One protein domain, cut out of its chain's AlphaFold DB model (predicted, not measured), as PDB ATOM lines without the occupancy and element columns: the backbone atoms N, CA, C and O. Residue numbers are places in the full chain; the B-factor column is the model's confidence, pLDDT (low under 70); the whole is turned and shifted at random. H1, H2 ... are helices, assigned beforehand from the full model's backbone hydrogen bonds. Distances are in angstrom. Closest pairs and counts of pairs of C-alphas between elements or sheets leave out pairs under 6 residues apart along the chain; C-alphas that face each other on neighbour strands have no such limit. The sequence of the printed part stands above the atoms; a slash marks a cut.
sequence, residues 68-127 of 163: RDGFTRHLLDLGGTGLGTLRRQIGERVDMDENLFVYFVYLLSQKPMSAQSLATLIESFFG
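AT A GLANCE: This is residues 68 to 127 of the 163 residues of the protein "Type VI secretion system baseplate subunit TssG" of Paludibacterium sp. dN 18-1 (UniProt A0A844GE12). Five short helices are set with few contacts between them: H3 and H4 lie in the middle, H1 and H5 at opposite ends of the long axis, and H2 off to one side. H1 packs on H3, while H2 and H5 touch no helix. The printed part has 60 residues with five named helices, H1 to H5 in order, and no named strand; the class is all helix. The whole is compact, with a radius of gyration of the C-alphas of 11.6 A and spans of 31 by 22 by 17 A.

IN THESE COORDINATES: Find C-alpha 70 at (170.474, 333.146, 162.032); from there H1 runs through residues 70 to 78, 12.6 A long. Next come H2, residues 84 to 91, 10.1 A, and H3, residues 98 to 103, 9.0 A. H4, residues 105 to 108, spans 5.1 A. H5, residues 115 to 126, is the longest at 16.4 A and ends at C-alpha 126, (181.840, 308.559, 169.075).

HOW THE PARTS SIT: Look first at Leu 76 and Val 102, the closest C-alphas of H1 and H3, 6.0 A apart: these helices touch at a steep tilt of 68 degrees, only just short of about perpendicular, and run the same way. H1 and H4 only just touch, with 3 pairs of C-alphas within 8 A, the closest being those of Leu 76 and Val 105 at 6.3 A. H3 and H4 meet only through their link. H4 and H5 are close but not clearly touching; their closest C-alphas, of Leu 107 and Ser 117, are 6.3 A apart. H2 is apart from H1, H3, H4 and H5. In H1, H2, H3 and H5 every O i to N i+4 pair is within hydrogen-bond range; H4 is too short for such a pair.

THE WHOLE: The C-alphas farthest apart, of Arg 68 and Ala 115, are 32.5 A apart. The printed part has no cut and no long link. The model's pLDDT is under 70 at residues 68 to 69 and 81 to 96.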
ATOM      1  N   ARG A  68     170.904 332.962 169.425       61.19
ATOM      2  CA  ARG A  68     170.498 332.006 168.390       61.19
ATOM      3  C   ARG A  68     170.735 332.635 167.019       61.19
ATOM      4  O   ARG A  68     169.803 333.157 166.410       61.19
ATOM      5  N   ASP A  69     171.981 332.578 166.573       68.56
ATOM      6  CA  ASP A  69     172.458 333.122 165.307       68.56
ATOM      7  C   ASP A  69     171.652 332.565 164.115       68.56
ATOM      8  O   ASP A  69     171.442 331.352 163.950       68.56
ATOM      9  N   GLY A  70     171.184 333.480 163.263       74.81
ATOM     10  CA  GLY A  70     170.474 333.146 162.032       74.81
ATOM     11  C   GLY A  70     171.351 332.371 161.046       74.81
ATOM     12  O   GLY A  70     170.858 331.486 160.346       74.81
ATOM     13  N   PHE A  71     172.655 332.639 161.015       81.62
ATOM     14  CA  PHE A  71     173.609 331.974 160.137       81.62
ATOM     15  C   PHE A  71     173.799 330.499 160.505       81.62
ATOM     16  O   PHE A  71     173.678 329.635 159.636       81.62
ATOM     17  N   THR A  72     173.974 330.181 161.788       80.06
ATOM     18  CA  THR A  72     173.994 328.796 162.300       80.06
ATOM     19  C   THR A  72     172.734 328.025 161.889       80.06
ATOM     20  O   THR A  72     172.800 326.876 161.439       80.06
ATOM     21  N   ARG A  73     171.560 328.665 161.966       79.19
ATOM     22  CA  ARG A  73     170.306 328.067 161.492       79.19
ATOM     23  C   ARG A  73     170.335 327.781 159.988       79.19
ATOM     24  O   ARG A  73     169.965 326.680 159.588       79.19
ATOM     25  N   HIS A  74     170.808 328.723 159.176       83.75
ATOM     26  CA  HIS A  74     170.932 328.539 157.728       83.75
ATOM     27  C   HIS A  74     171.916 327.425 157.346       83.75
ATOM     28  O   HIS A  74     171.655 326.677 156.404       83.75
ATOM     29  N   LEU A  75     173.015 327.264 158.088       84.25
ATOM     30  CA  LEU A  75     173.931 326.136 157.900       84.25
ATOM     31  C   LEU A  75     173.227 324.801 158.154       84.25
ATOM     32  O   LEU A  75     173.359 323.866 157.370       84.25
ATOM     33  N   LEU A  76     172.424 324.716 159.212       81.50
ATOM     34  CA  LEU A  76     171.668 323.503 159.519       81.50
ATOM     35  C   LEU A  76     170.573 323.227 158.479       81.50
ATOM     36  O   LEU A  76     170.353 322.069 158.116       81.50
ATOM     37  N   ASP A  77     169.927 324.265 157.941       83.44
ATOM     38  CA  ASP A  77     169.002 324.131 156.806       83.44
ATOM     39  C   ASP A  77     169.714 323.521 155.584       83.44
ATOM     40  O   ASP A  77     169.180 322.603 154.957       83.44
ATOM     41  N   LEU A  78     170.952 323.947 155.296       83.12
ATOM     42  CA  LEU A  78     171.781 323.379 154.225       83.12
ATOM     43  C   LEU A  78     172.136 321.904 154.479       83.12
ATOM     44  O   LEU A  78     172.148 321.095 153.549       83.12
ATOM     45  N   GLY A  79     172.393 321.537 155.736       78.50
ATOM     46  CA  GLY A  79     172.612 320.152 156.171       78.50
ATOM     47  C   GLY A  79     171.357 319.271 156.117       78.50
ATOM     48  O   GLY A  79     171.438 318.066 156.338       78.50
ATOM     49  N   GLY A  80     170.179 319.844 155.848       75.56
ATOM     50  CA  GLY A  80     168.898 319.139 155.895       75.56
ATOM     51  C   GLY A  80     168.402 318.825 157.313       75.56
ATOM     52  O   GLY A  80     167.381 318.152 157.458       75.56
ATOM     53  N   THR A  81     169.084 319.319 158.351       68.81
ATOM     54  CA  THR A  81     168.728 319.163 159.776       68.81
ATOM     55  C   THR A  81     168.112 320.432 160.378       68.81
ATOM     56  O   THR A  81     167.716 320.450 161.542       68.81
ATOM     57  N   GLY A  82     167.984 321.507 159.595       60.88
ATOM     58  CA  GLY A  82     167.404 322.781 160.029       60.88
ATOM     59  C   GLY A  82     165.873 322.795 160.134       60.88
ATOM     60  O   GLY A  82     165.300 323.693 160.758       60.88
ATOM     61  N   LEU A  83     165.190 321.755 159.631       61.84
ATOM     62  CA  LEU A  83     163.751 321.581 159.834       61.84
ATOM     63  C   LEU A  83     163.449 321.423 161.330       61.84
ATOM     64  O   LEU A  83     163.820 320.432 161.962       61.84
ATOM     65  N   GLY A  84     162.710 322.380 161.896       60.97
ATOM     66  CA  GLY A  84     162.333 322.379 163.315       60.97
ATOM     67  C   GLY A  84     161.569 321.123 163.765       60.97
ATOM     68  O   GLY A  84     161.563 320.809 164.951       60.97
ATOM     69  N   THR A  85     160.964 320.378 162.835       58.19
ATOM     70  CA  THR A  85     160.331 319.074 163.085       58.19
ATOM     71  C   THR A  85     161.352 317.970 163.361       58.19
ATOM     72  O   THR A  85     161.173 317.220 164.317       58.19
ATOM     73  N   LEU A  86     162.444 317.912 162.590       61.84
ATOM     74  CA  LEU A  86     163.567 316.998 162.815       61.84
ATOM     75  C   LEU A  86     164.286 317.343 164.119       61.84
ATOM     76  O   LEU A  86     164.535 316.451 164.921       61.84
ATOM     77  N   ARG A  87     164.519 318.631 164.396       63.31
ATOM     78  CA  ARG A  87     165.081 319.063 165.686       63.31
ATOM     79  C   ARG A  87     164.201 318.693 166.874       63.31
ATOM     80  O   ARG A  87     164.726 318.255 167.888       63.31
ATOM     81  N   ARG A  88     162.875 318.824 166.758       62.66
ATOM     82  CA  ARG A  88     161.943 318.425 167.825       62.66
ATOM     83  C   ARG A  88     161.936 316.908 168.030       62.66
ATOM     84  O   ARG A  88     162.009 316.455 169.162       62.66
ATOM     85  N   GLN A  89     161.934 316.129 166.946       61.50
ATOM     86  CA  GLN A  89     162.016 314.666 167.022       61.50
ATOM     87  C   GLN A  89     163.357 314.157 167.565       61.50
ATOM     88  O   GLN A  89     163.380 313.126 168.233       61.50
ATOM     89  N   ILE A  90     164.462 314.847 167.269       60.19
ATOM     90  CA  ILE A  90     165.799 314.500 167.763       60.19
ATOM     91  C   ILE A  90     165.954 314.942 169.221       60.19
ATOM     92  O   ILE A  90     166.323 314.115 170.044       60.19
ATOM     93  N   GLY A  91     165.604 316.184 169.561       59.66
ATOM     94  CA  GLY A  91     165.755 316.739 170.911       59.66
ATOM     95  C   GLY A  91     164.856 316.093 171.971       59.66
ATOM     96  O   GLY A  91     165.226 316.051 173.136       59.66
ATOM     97  N   GLU A  92     163.704 315.529 171.590       58.75
ATOM     98  CA  GLU A  92     162.892 314.712 172.509       58.75
ATOM     99  C   GLU A  92     163.502 313.326 172.780       58.75
ATOM    100  O   GLU A  92     163.152 312.679 173.765       58.75
ATOM    101  N   ARG A  93     164.390 312.842 171.902       56.88
ATOM    102  CA  ARG A  93     164.951 311.484 171.962       56.88
ATOM    103  C   ARG A  93     166.400 311.444 172.428       56.88
ATOM    104  O   ARG A  93     166.810 310.439 173.000       56.88
ATOM    105  N   VAL A  94     167.175 312.488 172.150       58.91
ATOM    106  CA  VAL A  94     168.611 312.553 172.421       58.91
ATOM    107  C   VAL A  94     168.995 313.991 172.759       58.91
ATOM    108  O   VAL A  94     168.759 314.902 171.966       58.91
ATOM    109  N   ASP A  95     169.635 314.175 173.912       60.81
ATOM    110  CA  ASP A  95     170.301 315.425 174.283       60.81
ATOM    111  C   ASP A  95     171.610 315.541 173.482       60.81
ATOM    112  O   ASP A  95     172.681 315.137 173.933       60.81
ATOM    113  N   MET A  96     171.501 315.951 172.216       64.44
ATOM    114  CA  MET A  96     172.649 316.198 171.340       64.44
ATOM    115  C   MET A  96     172.884 317.694 171.184       64.44
ATOM    116  O   MET A  96     171.962 318.444 170.862       64.44
ATOM    117  N   ASP A  97     174.146 318.096 171.330       71.25
ATOM    118  CA  ASP A  97     174.586 319.461 171.064       71.25
ATOM    119  C   ASP A  97     174.358 319.818 169.581       71.25
ATOM    120  O   ASP A  97     174.897 319.173 168.674       71.25
ATOM    121  N   GLU A  98     173.557 320.858 169.321       71.19
ATOM    122  CA  GLU A  98     173.276 321.349 167.966       71.19
ATOM    123  C   GLU A  98     174.563 321.753 167.228       71.19
ATOM    124  O   GLU A  98     174.641 321.604 166.005       71.19
ATOM    125  N   ASN A  99     175.596 322.189 167.959       75.31
ATOM    126  CA  ASN A  99     176.893 322.572 167.395       75.31
ATOM    127  C   ASN A  99     177.567 321.424 166.641       75.31
ATOM    128  O   ASN A  99     178.297 321.650 165.675       75.31
ATOM    129  N   LEU A 100     177.290 320.181 167.032       76.69
ATOM    130  CA  LEU A 100     177.851 319.020 166.364       76.69
ATOM    131  C   LEU A 100     177.281 318.847 164.953       76.69
ATOM    132  O   LEU A 100     178.010 318.555 164.006       76.69
ATOM    133  N   PHE A 101     175.982 319.093 164.787       78.81
ATOM    134  CA  PHE A 101     175.371 319.090 163.464       78.81
ATOM    135  C   PHE A 101     175.932 320.213 162.600       78.81
ATOM    136  O   PHE A 101     176.178 319.972 161.423       78.81
ATOM    137  N   VAL A 102     176.186 321.395 163.176       81.06
ATOM    138  CA  VAL A 102     176.817 322.525 162.473       81.06
ATOM    139  C   VAL A 102     178.209 322.136 161.980       81.06
ATOM    140  O   VAL A 102     178.527 322.365 160.815       81.06
ATOM    141  N   TYR A 103     179.010 321.482 162.826       84.12
ATOM    142  CA  TYR A 103     180.345 321.002 162.467       84.12
ATOM    143  C   TYR A 103     180.313 320.016 161.288       84.12
ATOM    144  O   TYR A 103     181.130 320.109 160.372       84.12
ATOM    145  N   PHE A 104     179.326 319.114 161.256       83.69
ATOM    146  CA  PHE A 104     179.171 318.120 160.190       83.69
ATOM    147  C   PHE A 104     178.240 318.539 159.044       83.69
ATOM    148  O   PHE A 104     177.962 317.703 158.180       83.69
ATOM    149  N   VAL A 105     177.797 319.803 158.965       86.50
ATOM    150  CA  VAL A 105     176.874 320.284 157.914       86.50
ATOM    151  C   VAL A 105     177.357 319.881 156.528       86.50
ATOM    152  O   VAL A 105     176.583 319.341 155.749       86.50
ATOM    153  N   TYR A 106     178.650 320.056 156.245       84.81
ATOM    154  CA  TYR A 106     179.217 319.700 154.948       84.81
ATOM    155  C   TYR A 106     179.026 318.218 154.594       84.81
ATOM    156  O   TYR A 106     178.644 317.907 153.468       84.81
ATOM    157  N   LEU A 107     179.273 317.304 155.541       85.06
ATOM    158  CA  LEU A 107     179.104 315.866 155.311       85.06
ATOM    159  C   LEU A 107     177.623 315.499 155.177       85.06
ATOM    160  O   LEU A 107     177.265 314.725 154.294       85.06
ATOM    161  N   LEU A 108     176.764 316.095 156.006       82.31
ATOM    162  CA  LEU A 108     175.317 315.858 156.006       82.31
ATOM    163  C   LEU A 108     174.622 316.402 154.748       82.31
ATOM    164  O   LEU A 108     173.634 315.827 154.287       82.31
ATOM    165  N   SER A 109     175.149 317.476 154.160       84.94
ATOM    166  CA  SER A 109     174.656 318.043 152.903       84.94
ATOM    167  C   SER A 109     174.946 317.161 151.683       84.94
ATOM    168  O   SER A 109     174.314 317.345 150.642       84.94
ATOM    169  N   GLN A 110     175.874 316.201 151.768       84.56
ATOM    170  CA  GLN A 110     176.178 315.304 150.652       84.56
ATOM    171  C   GLN A 110     175.053 314.285 150.464       84.56
ATOM    172  O   GLN A 110     174.808 313.436 151.320       84.56
ATOM    173  N   LYS A 111     174.373 314.340 149.314       83.50
ATOM    174  CA  LYS A 111     173.350 313.357 148.936       83.50
ATOM    175  C   LYS A 111     173.657 312.776 147.550       83.50
ATOM    176  O   LYS A 111     173.589 313.531 146.579       83.50
ATOM    177  N   PRO A 112     173.956 311.464 147.436       84.81
ATOM    178  CA  PRO A 112     174.060 310.459 148.510       84.81
ATOM    179  C   PRO A 112     175.311 310.639 149.395       84.81
ATOM    180  O   PRO A 112     176.344 311.108 148.924       84.81
ATOM    181  N   MET A 113     175.232 310.228 150.667       85.38
ATOM    182  CA  MET A 113     176.411 310.153 151.539       85.38
ATOM    183  C   MET A 113     177.265 308.939 151.169       85.38
ATOM    184  O   MET A 113     176.750 307.831 151.017       85.38
ATOM    185  N   SER A 114     178.578 309.140 151.065       90.31
ATOM    186  CA  SER A 114     179.517 308.040 150.840       90.31
ATOM    187  C   SER A 114     179.727 307.210 152.114       90.31
ATOM    188  O   SER A 114     179.609 307.721 153.230       90.31
ATOM    189  N   ALA A 115     180.106 305.937 151.958       91.44
ATOM    190  CA  ALA A 115     180.460 305.077 153.089       91.44
ATOM    191  C   ALA A 115     181.630 305.641 153.916       91.44
ATOM    192  O   ALA A 115     181.645 305.508 155.136       91.44
ATOM    193  N   GLN A 116     182.583 306.320 153.271       90.81
ATOM    194  CA  GLN A 116     183.679 306.986 153.971       90.81
ATOM    195  C   GLN A 116     183.177 308.183 154.785       90.81
ATOM    196  O   GLN A 116     183.540 308.311 155.945       90.81
ATOM    197  N   SER A 117     182.301 309.019 154.216       90.12
ATOM    198  CA  SER A 117     181.709 310.166 154.920       90.12
ATOM    199  C   SER A 117     180.945 309.719 156.169       90.12
ATOM    200  O   SER A 117     181.072 310.336 157.226       90.12
ATOM    201  N   LEU A 118     180.183 308.625 156.063       89.56
ATOM    202  CA  LEU A 118     179.436 308.063 157.186       89.56
ATOM    203  C   LEU A 118     180.360 307.427 158.235       89.56
ATOM    204  O   LEU A 118     180.124 307.616 159.424       89.56
ATOM    205  N   ALA A 119     181.431 306.741 157.818       92.31
ATOM    206  CA  ALA A 119     182.455 306.254 158.740       92.31
ATOM    207  C   ALA A 119     183.068 307.428 159.517       92.31
ATOM    208  O   ALA A 119     182.974 307.450 160.737       92.31
ATOM    209  N   THR A 120     183.569 308.456 158.824       90.62
ATOM    210  CA  THR A 120     184.169 309.649 159.440       90.62
ATOM    211  C   THR A 120     183.232 310.332 160.433       90.62
ATOM    212  O   THR A 120     183.685 310.759 161.493       90.62
ATOM    213  N   LEU A 121     181.937 310.436 160.118       88.56
ATOM    214  CA  LEU A 121     180.941 311.009 161.026       88.56
ATOM    215  C   LEU A 121     180.851 310.195 162.322       88.56
ATOM    216  O   LEU A 121     180.921 310.766 163.407       88.56
ATOM    217  N   ILE A 122     180.741 308.869 162.212       89.25
ATOM    218  CA  ILE A 122     180.665 307.960 163.365       89.25
ATOM    219  C   ILE A 122     181.959 308.024 164.182       89.25
ATOM    220  O   ILE A 122     181.897 308.171 165.402       89.25
ATOM    221  N   GLU A 123     183.118 307.956 163.527       93.06
ATOM    222  CA  GLU A 123     184.417 307.999 164.202       93.06
ATOM    223  C   GLU A 123     184.632 309.319 164.939       93.06
ATOM    224  O   GLU A 123     185.066 309.327 166.088       93.06
ATOM    225  N   SER A 124     184.276 310.438 164.307       88.50
ATOM    226  CA  SER A 124     184.456 311.766 164.891       88.50
ATOM    227  C   SER A 124     183.459 312.051 166.017       88.50
ATOM    228  O   SER A 124     183.802 312.754 166.962       88.50
ATOM    229  N   PHE A 125     182.235 311.518 165.936       85.12
ATOM    230  CA  PHE A 125     181.214 311.709 166.968       85.12
ATOM    231  C   PHE A 125     181.444 310.823 168.196       85.12
ATOM    232  O   PHE A 125     181.372 311.302 169.324       85.12
ATOM    233  N   PHE A 126     181.719 309.533 167.988       87.81
ATOM    234  CA  PHE A 126     181.840 308.559 169.075       87.81
ATOM    235  C   PHE A 126     183.285 308.331 169.538       87.81
ATOM    236  O   PHE A 126     183.491 307.713 170.581       87.81
ATOM    237  N   GLY A 127     184.289 308.788 168.782       89.81
ATOM    238  CA  GLY A 127     185.702 308.563 169.100       89.81
ATOM    239  C   GLY A 127     186.140 307.101 168.963       89.81
ATOM    240  O   GLY A 127     187.111 306.686 169.594       89.81
TER     241      GLY A 127